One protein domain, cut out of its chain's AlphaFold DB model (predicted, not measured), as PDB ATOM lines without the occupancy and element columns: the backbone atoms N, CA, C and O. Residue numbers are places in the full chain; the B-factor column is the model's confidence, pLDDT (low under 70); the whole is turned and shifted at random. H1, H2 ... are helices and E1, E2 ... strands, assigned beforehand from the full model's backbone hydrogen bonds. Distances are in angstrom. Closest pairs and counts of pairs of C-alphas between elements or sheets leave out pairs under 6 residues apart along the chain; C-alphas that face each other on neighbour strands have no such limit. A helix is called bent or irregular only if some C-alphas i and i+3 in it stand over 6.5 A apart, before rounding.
ATOM      1  N   SER A 310     148.524 113.692 120.931       78.25
ATOM      2  CA  SER A 310     148.327 113.436 122.357       78.25
ATOM      3  C   SER A 310     148.510 114.724 123.156       78.25
ATOM      4  O   SER A 310     149.578 115.332 123.103       78.25
ATOM      5  N   PHE A 311     147.504 115.108 123.936       81.94
ATOM      6  CA  PHE A 311     147.523 116.317 124.756       81.94
ATOM      7  C   PHE A 311     147.741 115.985 126.234       81.94
ATOM      8  O   PHE A 311     147.384 114.896 126.694       81.94
ATOM      9  N   LYS A 312     148.303 116.938 126.986       81.69
ATOM     10  CA  LYS A 312     148.446 116.808 128.438       81.69
ATOM     11  C   LYS A 312     147.083 116.943 129.120       81.69
ATOM     12  O   LYS A 312     146.348 117.896 128.860       81.69
ATOM     13  N   ASN A 313     146.750 115.989 129.978       81.00
ATOM     14  CA  ASN A 313     145.523 115.950 130.757       81.00
ATOM     15  C   ASN A 313     145.483 117.137 131.750       81.00
ATOM     16  O   ASN A 313     146.383 117.239 132.592       81.00
ATOM     17  N   PRO A 314     144.468 118.023 131.688       74.19
ATOM     18  CA  PRO A 314     144.386 119.196 132.562       74.19
ATOM     19  C   PRO A 314     144.272 118.872 134.057       74.19
ATOM     20  O   PRO A 314     144.597 119.720 134.878       74.19
ATOM     21  N   THR A 315     143.819 117.668 134.415       69.19
ATOM     22  CA  THR A 315     143.486 117.283 135.799       69.19
ATOM     23  C   THR A 315     144.460 116.242 136.354       69.19
ATOM     24  O   THR A 315     144.073 115.331 137.085       69.19
ATOM     25  N   THR A 316     145.726 116.328 135.940       68.94
ATOM     26  CA  THR A 316     146.784 115.418 136.397       68.94
ATOM     27  C   THR A 316     147.260 115.833 137.793       68.94
ATOM     28  O   THR A 316     148.193 116.624 137.915       68.94
ATOM     29  N   GLU A 317     146.630 115.302 138.838       58.34
ATOM     30  CA  GLU A 317     147.139 115.371 140.216       58.34
ATOM     31  C   GLU A 317     148.034 114.157 140.539       58.34
ATOM     32  O   GLU A 317     147.991 113.127 139.857       58.34
ATOM     33  N   GLU A 318     148.870 114.268 141.576       53.06
ATOM     34  CA  GLU A 318     149.740 113.178 142.032       53.06
ATOM     35  C   GLU A 318     148.914 112.033 142.645       53.06
ATOM     36  O   GLU A 318     148.578 112.030 143.827       53.06
ATOM     37  N   SER A 319     148.579 111.031 141.830       51.09
ATOM     38  CA  SER A 319     147.853 109.837 142.279       51.09
ATOM     39  C   SER A 319     148.796 108.677 142.611       51.09
ATOM     40  O   SER A 319     149.701 108.380 141.830       51.09
ATOM     41  N   ASN A 320     148.485 107.913 143.661       53.28
ATOM     42  CA  ASN A 320     149.142 106.634 143.981       53.28
ATOM     43  C   ASN A 320     148.751 105.464 143.033       53.28
ATOM     44  O   ASN A 320     149.020 104.302 143.337       53.28
ATOM     45  N   GLU A 321     148.107 105.726 141.887       61.25
ATOM     46  CA  GLU A 321     147.852 104.701 140.865       61.25
ATOM     47  C   GLU A 321     149.099 104.391 140.013       61.25
ATOM     48  O   GLU A 321     149.973 105.226 139.798       61.25
ATOM     49  N   LYS A 322     149.130 103.200 139.391       66.44
ATOM     50  CA  LYS A 322     150.169 102.797 138.413       66.44
ATOM     51  C   LYS A 322     150.293 103.722 137.184       66.44
ATOM     52  O   LYS A 322     151.230 103.568 136.398       66.44
ATOM     53  N   CYS A 323     149.352 104.640 136.962       74.00
ATOM     54  CA  CYS A 323     149.382 105.599 135.866       74.00
ATOM     55  C   CYS A 323     148.734 106.922 136.294       74.00
ATOM     56  O   CYS A 323     147.599 106.918 136.751       74.00
ATOM     57  N   SER A 324     149.425 108.041 136.070       75.56
ATOM     58  CA  SER A 324     148.910 109.401 136.284       75.56
ATOM     59  C   SER A 324     147.915 109.866 135.212       75.56
ATOM     60  O   SER A 324     147.303 110.916 135.354       75.56
ATOM     61  N   HIS A 325     147.764 109.116 134.115       84.19
ATOM     62  CA  HIS A 325     146.950 109.496 132.952       84.19
ATOM     63  C   HIS A 325     147.334 110.863 132.345       84.19
ATOM     64  O   HIS A 325     146.484 111.569 131.808       84.19
ATOM     65  N   GLU A 326     148.624 111.225 132.419       82.31
ATOM     66  CA  GLU A 326     149.144 112.549 132.038       82.31
ATOM     67  C   GLU A 326     148.912 112.911 130.564       82.31
ATOM     68  O   GLU A 326     148.727 114.082 130.260       82.31
ATOM     69  N   TYR A 327     148.898 111.939 129.647       85.94
ATOM     70  CA  TYR A 327     148.693 112.188 128.217       85.94
ATOM     71  C   TYR A 327     147.544 111.350 127.660       85.94
ATOM     72  O   TYR A 327     147.497 110.127 127.842       85.94
ATOM     73  N   LEU A 328     146.637 112.026 126.954       86.62
ATOM     74  CA  LEU A 328     145.417 111.474 126.370       86.62
ATOM     75  C   LEU A 328     145.379 111.737 124.862       86.62
ATOM     76  O   LEU A 328     145.858 112.766 124.389       86.62
ATOM     77  N   LYS A 329     144.772 110.825 124.103       87.69
ATOM     78  CA  LYS A 329     144.562 110.940 122.656       87.69
ATOM     79  C   LYS A 329     143.113 110.613 122.301       87.69
ATOM     80  O   LYS A 329     142.554 109.656 122.821       87.69
ATOM     81  N   LEU A 330     142.500 111.385 121.407       85.56
ATOM     82  CA  LEU A 330     141.151 111.110 120.900       85.56
ATOM     83  C   LEU A 330     141.141 109.810 120.070       85.56
ATOM     84  O   LEU A 330     141.935 109.673 119.142       85.56
ATOM     85  N   GLN A 331     140.252 108.860 120.389       83.62
ATOM     86  CA  GLN A 331     140.139 107.590 119.653       83.62
ATOM     87  C   GLN A 331     139.451 107.765 118.296       83.62
ATOM     88  O   GLN A 331     139.902 107.226 117.288       83.62
ATOM     89  N   ASN A 332     138.339 108.503 118.269       76.19
ATOM     90  CA  ASN A 332     137.572 108.767 117.059       76.19
ATOM     91  C   ASN A 332     136.848 110.115 117.179       76.19
ATOM     92  O   ASN A 332     136.077 110.341 118.112       76.19
ATOM     93  N   HIS A 333     137.081 111.011 116.222       71.56
ATOM     94  CA  HIS A 333     136.451 112.332 116.184       71.56
ATOM     95  C   HIS A 333     135.057 112.332 115.533       71.56
ATOM     96  O   HIS A 333     134.342 113.326 115.643       71.56
ATOM     97  N   TRP A 334     134.664 111.242 114.859       70.44
ATOM     98  CA  TRP A 334     133.328 111.049 114.277       70.44
ATOM     99  C   TRP A 334     132.288 110.547 115.295       70.44
ATOM    100  O   TRP A 334     131.169 110.208 114.917       70.44
ATOM    101  N   GLU A 335     132.631 110.461 116.580       77.25
ATOM    102  CA  GLU A 335     131.665 110.140 117.632       77.25
ATOM    103  C   GLU A 335     131.021 111.415 118.189       77.25
ATOM    104  O   GLU A 335     131.708 112.401 118.456       77.25
ATOM    105  N   ILE A 336     129.701 111.376 118.416       79.25
ATOM    106  CA  ILE A 336     128.969 112.462 119.093       79.25
ATOM    107  C   ILE A 336     129.550 112.676 120.501       79.25
ATOM    108  O   ILE A 336     129.850 113.806 120.879       79.25
ATOM    109  N   TYR A 337     129.796 111.578 121.220       86.56
ATOM    110  CA  TYR A 337     130.407 111.557 122.549       86.56
ATOM    111  C   TYR A 337     131.822 110.989 122.446       86.56
ATOM    112  O   TYR A 337     132.018 109.800 122.158       86.56
ATOM    113  N   ARG A 338     132.803 111.879 122.614       86.81
ATOM    114  CA  ARG A 338     134.209 111.650 122.256       86.81
ATOM    115  C   ARG A 338     134.931 110.830 123.332       86.81
ATOM    116  O   ARG A 338     134.841 111.137 124.520       86.81
ATOM    117  N   LYS A 339     135.673 109.804 122.904       89.81
ATOM    118  CA  LYS A 339     136.444 108.893 123.772       89.81
ATOM    119  C   LYS A 339     137.936 109.167 123.664       89.81
ATOM    120  O   LYS A 339     138.464 109.301 122.563       89.81
ATOM    121  N   TYR A 340     138.613 109.211 124.803       90.12
ATOM    122  CA  TYR A 340     140.023 109.564 124.918       90.12
ATOM    123  C   TYR A 340     140.798 108.411 125.544       90.12
ATOM    124  O   TYR A 340     140.451 107.932 126.614       90.12
ATOM    125  N   GLU A 341     141.855 107.956 124.893       89.19
ATOM    126  CA  GLU A 341     142.698 106.861 125.354       89.19
ATOM    127  C   GLU A 341     143.982 107.413 125.974       89.19
ATOM    128  O   GLU A 341     144.639 108.282 125.395       89.19
ATOM    129  N   CYS A 342     144.358 106.919 127.155       87.75
ATOM    130  CA  CYS A 342     145.653 107.258 127.730       87.75
ATOM    131  C   CYS A 342     146.775 106.494 127.027       87.75
ATOM    132  O   CYS A 342     146.842 105.271 127.122       87.75
ATOM    133  N   ILE A 343     147.722 107.219 126.427       84.56
ATOM    134  CA  ILE A 343     148.810 106.643 125.614       84.56
ATOM    135  C   ILE A 343     149.786 105.736 126.391       84.56
ATOM    136  O   ILE A 343     150.646 105.104 125.785       84.56
ATOM    137  N   LYS A 344     149.701 105.707 127.731       83.31
ATOM    138  CA  LYS A 344     150.575 104.916 128.615       83.31
ATOM    139  C   LYS A 344     149.927 103.627 129.129       83.31
ATOM    140  O   LYS A 344     150.644 102.677 129.430       83.31
ATOM    141  N   CYS A 345     148.606 103.598 129.303       85.56
ATOM    142  CA  CYS A 345     147.901 102.467 129.925       85.56
ATOM    143  C   CYS A 345     146.666 101.988 129.151       85.56
ATOM    144  O   CYS A 345     146.009 101.049 129.595       85.56
ATOM    145  N   ASN A 346     146.336 102.639 128.034       86.12
ATOM    146  CA  ASN A 346     145.222 102.346 127.130       86.12
ATOM    147  C   ASN A 346     143.834 102.311 127.807       86.12
ATOM    148  O   ASN A 346     142.850 101.866 127.214       86.12
ATOM    149  N   LYS A 347     143.714 102.820 129.046       88.25
ATOM    150  CA  LYS A 347     142.414 103.111 129.662       88.25
ATOM    151  C   LYS A 347     141.711 104.181 128.823       88.25
ATOM    152  O   LYS A 347     142.323 105.188 128.454       88.25
ATOM    153  N   ILE A 348     140.429 103.950 128.558       90.38
ATOM    154  CA  ILE A 348     139.545 104.890 127.870       90.38
ATOM    155  C   ILE A 348     138.897 105.805 128.911       90.38
ATOM    156  O   ILE A 348     138.559 105.372 130.015       90.38
ATOM    157  N   PHE A 349     138.720 107.063 128.532       91.25
ATOM    158  CA  PHE A 349     138.105 108.114 129.317       91.25
ATOM    159  C   PHE A 349     137.093 108.902 128.484       91.25
ATOM    160  O   PHE A 349     137.285 109.125 127.287       91.25
ATOM    161  N   MET A 350     136.030 109.361 129.131       92.00
ATOM    162  CA  MET A 350     135.049 110.299 128.586       92.00
ATOM    163  C   MET A 350     135.020 111.562 129.457       92.00
ATOM    164  O   MET A 350     135.409 111.528 130.625       92.00
ATOM    165  N   CYS A 351     134.615 112.701 128.891       90.19
ATOM    166  CA  CYS A 351     134.647 113.961 129.634       90.19
ATOM    167  C   CYS A 351     133.437 114.072 130.570       90.19
ATOM    168  O   CYS A 351     132.300 113.976 130.111       90.19
ATOM    169  N   GLU A 352     133.669 114.324 131.862       90.31
ATOM    170  CA  GLU A 352     132.630 114.410 132.907       90.31
ATOM    171  C   GLU A 352     131.497 115.388 132.534       90.31
ATOM    172  O   GLU A 352     130.337 115.158 132.858       90.31
ATOM    173  N   CYS A 353     131.798 116.449 131.772       87.81
ATOM    174  CA  CYS A 353     130.801 117.425 131.320       87.81
ATOM    175  C   CYS A 353     129.722 116.860 130.373       87.81
ATOM    176  O   CYS A 353     128.716 117.527 130.144       87.81
ATOM    177  N   GLU A 354     129.937 115.680 129.780       87.88
ATOM    178  CA  GLU A 354     128.960 114.987 128.928       87.88
ATOM    179  C   GLU A 354     128.207 113.876 129.697       87.88
ATOM    180  O   GLU A 354     127.243 113.316 129.176       87.88
ATOM    181  N   ARG A 355     128.613 113.564 130.939       89.62
ATOM    182  CA  ARG A 355     128.218 112.352 131.673       89.62
ATOM    183  C   ARG A 355     126.718 112.172 131.849       89.62
ATOM    184  O   ARG A 355     126.186 111.154 131.417       89.62
ATOM    185  N   GLU A 356     126.041 113.151 132.451       88.19
ATOM    186  CA  GLU A 356     124.599 113.061 132.733       88.19
ATOM    187  C   GLU A 356     123.791 112.803 131.451       88.19
ATOM    188  O   GLU A 356     122.814 112.052 131.460       88.19
ATOM    189  N   LEU A 357     124.226 113.397 130.335       85.12
ATOM    190  CA  LEU A 357     123.568 113.271 129.042       85.12
ATOM    191  C   LEU A 357     123.766 111.872 128.443       85.12
ATOM    192  O   LEU A 357     122.802 111.234 128.014       85.12
ATOM    193  N   VAL A 358     125.003 111.366 128.465       87.44
ATOM    194  CA  VAL A 358     125.324 110.016 127.978       87.44
ATOM    195  C   VAL A 358     124.617 108.955 128.816       87.44
ATOM    196  O   VAL A 358     123.972 108.081 128.245       87.44
ATOM    197  N   GLU A 359     124.691 109.036 130.148       88.62
ATOM    198  CA  GLU A 359     124.096 108.051 131.062       88.62
ATOM    199  C   GLU A 359     122.579 107.907 130.870       88.62
ATOM    200  O   GLU A 359     122.053 106.802 130.994       88.62
ATOM    201  N   LYS A 360     121.878 108.989 130.508       82.25
ATOM    202  CA  LYS A 360     120.412 108.989 130.363       82.25
ATOM    203  C   LYS A 360     119.922 108.699 128.944       82.25
ATOM    204  O   LYS A 360     118.894 108.049 128.789       82.25
ATOM    205  N   ILE A 361     120.631 109.159 127.910       79.88
ATOM    206  CA  ILE A 361     120.168 109.055 126.512       79.88
ATOM    207  C   ILE A 361     120.871 107.927 125.754       79.88
ATOM    208  O   ILE A 361     120.257 107.217 124.953       79.88
ATOM    209  N   ARG A 362     122.181 107.770 125.970       81.88
ATOM    210  CA  ARG A 362     123.047 106.853 125.216       81.88
ATOM    211  C   ARG A 362     123.917 105.996 126.156       81.88
ATOM    212  O   ARG A 362     125.122 105.904 125.921       81.88
ATOM    213  N   PRO A 363     123.361 105.311 127.181       84.38
ATOM    214  CA  PRO A 363     124.167 104.552 128.151       84.38
ATOM    215  C   PRO A 363     125.029 103.464 127.489       84.38
ATOM    216  O   PRO A 363     126.132 103.172 127.936       84.38
ATOM    217  N   HIS A 364     124.578 102.925 126.353       83.31
ATOM    218  CA  HIS A 364     125.325 101.976 125.522       83.31
ATOM    219  C   HIS A 364     126.593 102.558 124.855       83.31
ATOM    220  O   HIS A 364     127.388 101.799 124.301       83.31
ATOM    221  N   GLN A 365     126.791 103.882 124.861       84.00
ATOM    222  CA  GLN A 365     127.995 104.541 124.341       84.00
ATOM    223  C   GLN A 365     129.053 104.823 125.417       84.00
ATOM    224  O   GLN A 365     130.170 105.203 125.052       84.00
ATOM    225  N   ILE A 366     128.742 104.601 126.703       86.81
ATOM    226  CA  ILE A 366     129.712 104.708 127.800       86.81
ATOM    227  C   ILE A 366     130.818 103.676 127.581       86.81
ATOM    228  O   ILE A 366     130.559 102.474 127.488       86.81
ATOM    229  N   LYS A 367     132.066 104.142 127.510       80.44
ATOM    230  CA  LYS A 367     133.253 103.283 127.480       80.44
ATOM    231  C   LYS A 367     134.351 103.900 128.333       80.44
ATOM    232  O   LYS A 367     134.822 104.992 128.029       80.44
ATOM    233  N   GLY A 368     134.798 103.155 129.339       84.88
ATOM    234  CA  GLY A 368     135.856 103.592 130.244       84.88
ATOM    235  C   GLY A 368     135.358 104.477 131.388       84.88
ATOM    236  O   GLY A 368     134.184 104.434 131.746       84.88
ATOM    237  N   ASN A 369     136.279 105.237 131.978       88.62
ATOM    238  CA  ASN A 369     136.027 106.071 133.156       88.62
ATOM    239  C   ASN A 369     135.737 107.530 132.767       88.62
ATOM    240  O   ASN A 369     135.907 107.926 131.616       88.62
ATOM    241  N   TRP A 370     135.351 108.354 133.735       90.62
ATOM    242  CA  TRP A 370     135.166 109.789 133.526       90.62
ATOM    243  C   TRP A 370     136.387 110.587 134.006       90.62
ATOM    244  O   TRP A 370     137.040 110.206 134.977       90.62
ATOM    245  N   LEU A 371     136.711 111.673 133.301       89.31
ATOM    246  CA  LEU A 371     137.670 112.697 133.732       89.31
ATOM    247  C   LEU A 371     137.096 114.084 133.452       89.31
ATOM    248  O   LEU A 371     136.489 114.330 132.406       89.31
ATOM    249  N   THR A 372     137.323 115.020 134.362       87.75
ATOM    250  CA  THR A 372     136.989 116.432 134.171       87.75
ATOM    251  C   THR A 372     137.960 117.090 133.180       87.75
ATOM    252  O   THR A 372     139.091 116.656 132.995       87.75
ATOM    253  N   GLY A 373     137.526 118.142 132.482       86.12
ATOM    254  CA  GLY A 373     138.432 118.996 131.702       86.12
ATOM    255  C   GLY A 373     138.921 118.481 130.335       86.12
ATOM    256  O   GLY A 373     139.474 119.276 129.584       86.12
ATOM    257  N   ILE A 374     138.746 117.204 129.968       87.50
ATOM    258  CA  ILE A 374     139.508 116.605 128.848       87.50
ATOM    259  C   ILE A 374     139.013 116.934 127.422       87.50
ATOM    260  O   ILE A 374     139.811 116.899 126.477       87.50
ATOM    261  N   CYS A 375     137.732 117.262 127.213       85.62
ATOM    262  CA  CYS A 375     137.220 117.570 125.868       85.62
ATOM    263  C   CYS A 375     137.701 118.949 125.358       85.62
ATOM    264  O   CYS A 375     138.014 119.816 126.176       85.62
ATOM    265  N   PRO A 376     137.754 119.192 124.030       79.88
ATOM    266  CA  PRO A 376     138.156 120.484 123.467       79.88
ATOM    267  C   PRO A 376     137.416 121.672 124.090       79.88
ATOM    268  O   PRO A 376     138.067 122.595 124.574       79.88
ATOM    269  N   LYS A 377     136.084 121.579 124.224       80.44
ATOM    270  CA  LYS A 377     135.247 122.601 124.875       80.44
ATOM    271  C   LYS A 377     135.725 122.957 126.290       80.44
ATOM    272  O   LYS A 377     135.831 124.133 126.621       80.44
ATOM    273  N   CYS A 378     136.031 121.964 127.129       85.19
ATOM    274  CA  CYS A 378     136.541 122.205 128.483       85.19
ATOM    275  C   CYS A 378     137.993 122.704 128.511       85.19
ATOM    276  O   CYS A 378     138.394 123.323 129.491       85.19
TER     277      CYS A 378
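What this domain is: This is residues 310 to 378 of the 563 residues of a protein of Elusimicrobia bacterium CG02_land_8_20_14_3_00_37_13 (UniProt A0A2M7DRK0). Little regular structure: a small, strongly twisted four-stranded sheet, with unnamed residues 310 to 326 at one end of the long axis and H1 at the other. The 69 printed residues, under half in named elements, run E1, E2, E3, H1, E4; the class is mixed, and so is the sheet, in order E1, E2, E3, E4. It is compact, radius of gyration of the C-alphas 11.7 A, spanning 33 by 22 by 20 A.

Where its parts are: E1 is residues 327 to 330, 10.6 A from first to last C-alpha, with C-alpha 327 at (148.693, 112.188, 128.217); E2 is residues 339 to 342, 10.2 A; E3 is residues 348 to 351, 10.5 A; H1 is residues 352 to 361, 15.0 A, and is irregular, the C-alphas of residues 353 and 356 being 7.7 A apart; E4 is residues 369 to 371, 6.9 A, with C-alpha 371 at (137.670, 112.697, 133.732).

How they stand to each other: E1, E2 and E3 form a meander of antiparallel hairpins, within hydrogen-bond range at N 329 and O 341, 2.9 A, and N 340 and O 349, 2.8 A. E3, H1 and E4 form a strand-helix-strand unit, a helix between parallel neighbour strands, its crossover right-handed; N 350 and O 369 are 2.9 A apart. H1 only grazes the sheet with residues 352 to 358; 4 of its 6 O i to N i+4 pairs are within range.

The domain as a whole: The farthest C-alphas, Asn 320 and Trp 334, are 33.9 A apart. The printed part has no cut; residues 315 to 322 have pLDDT under 70.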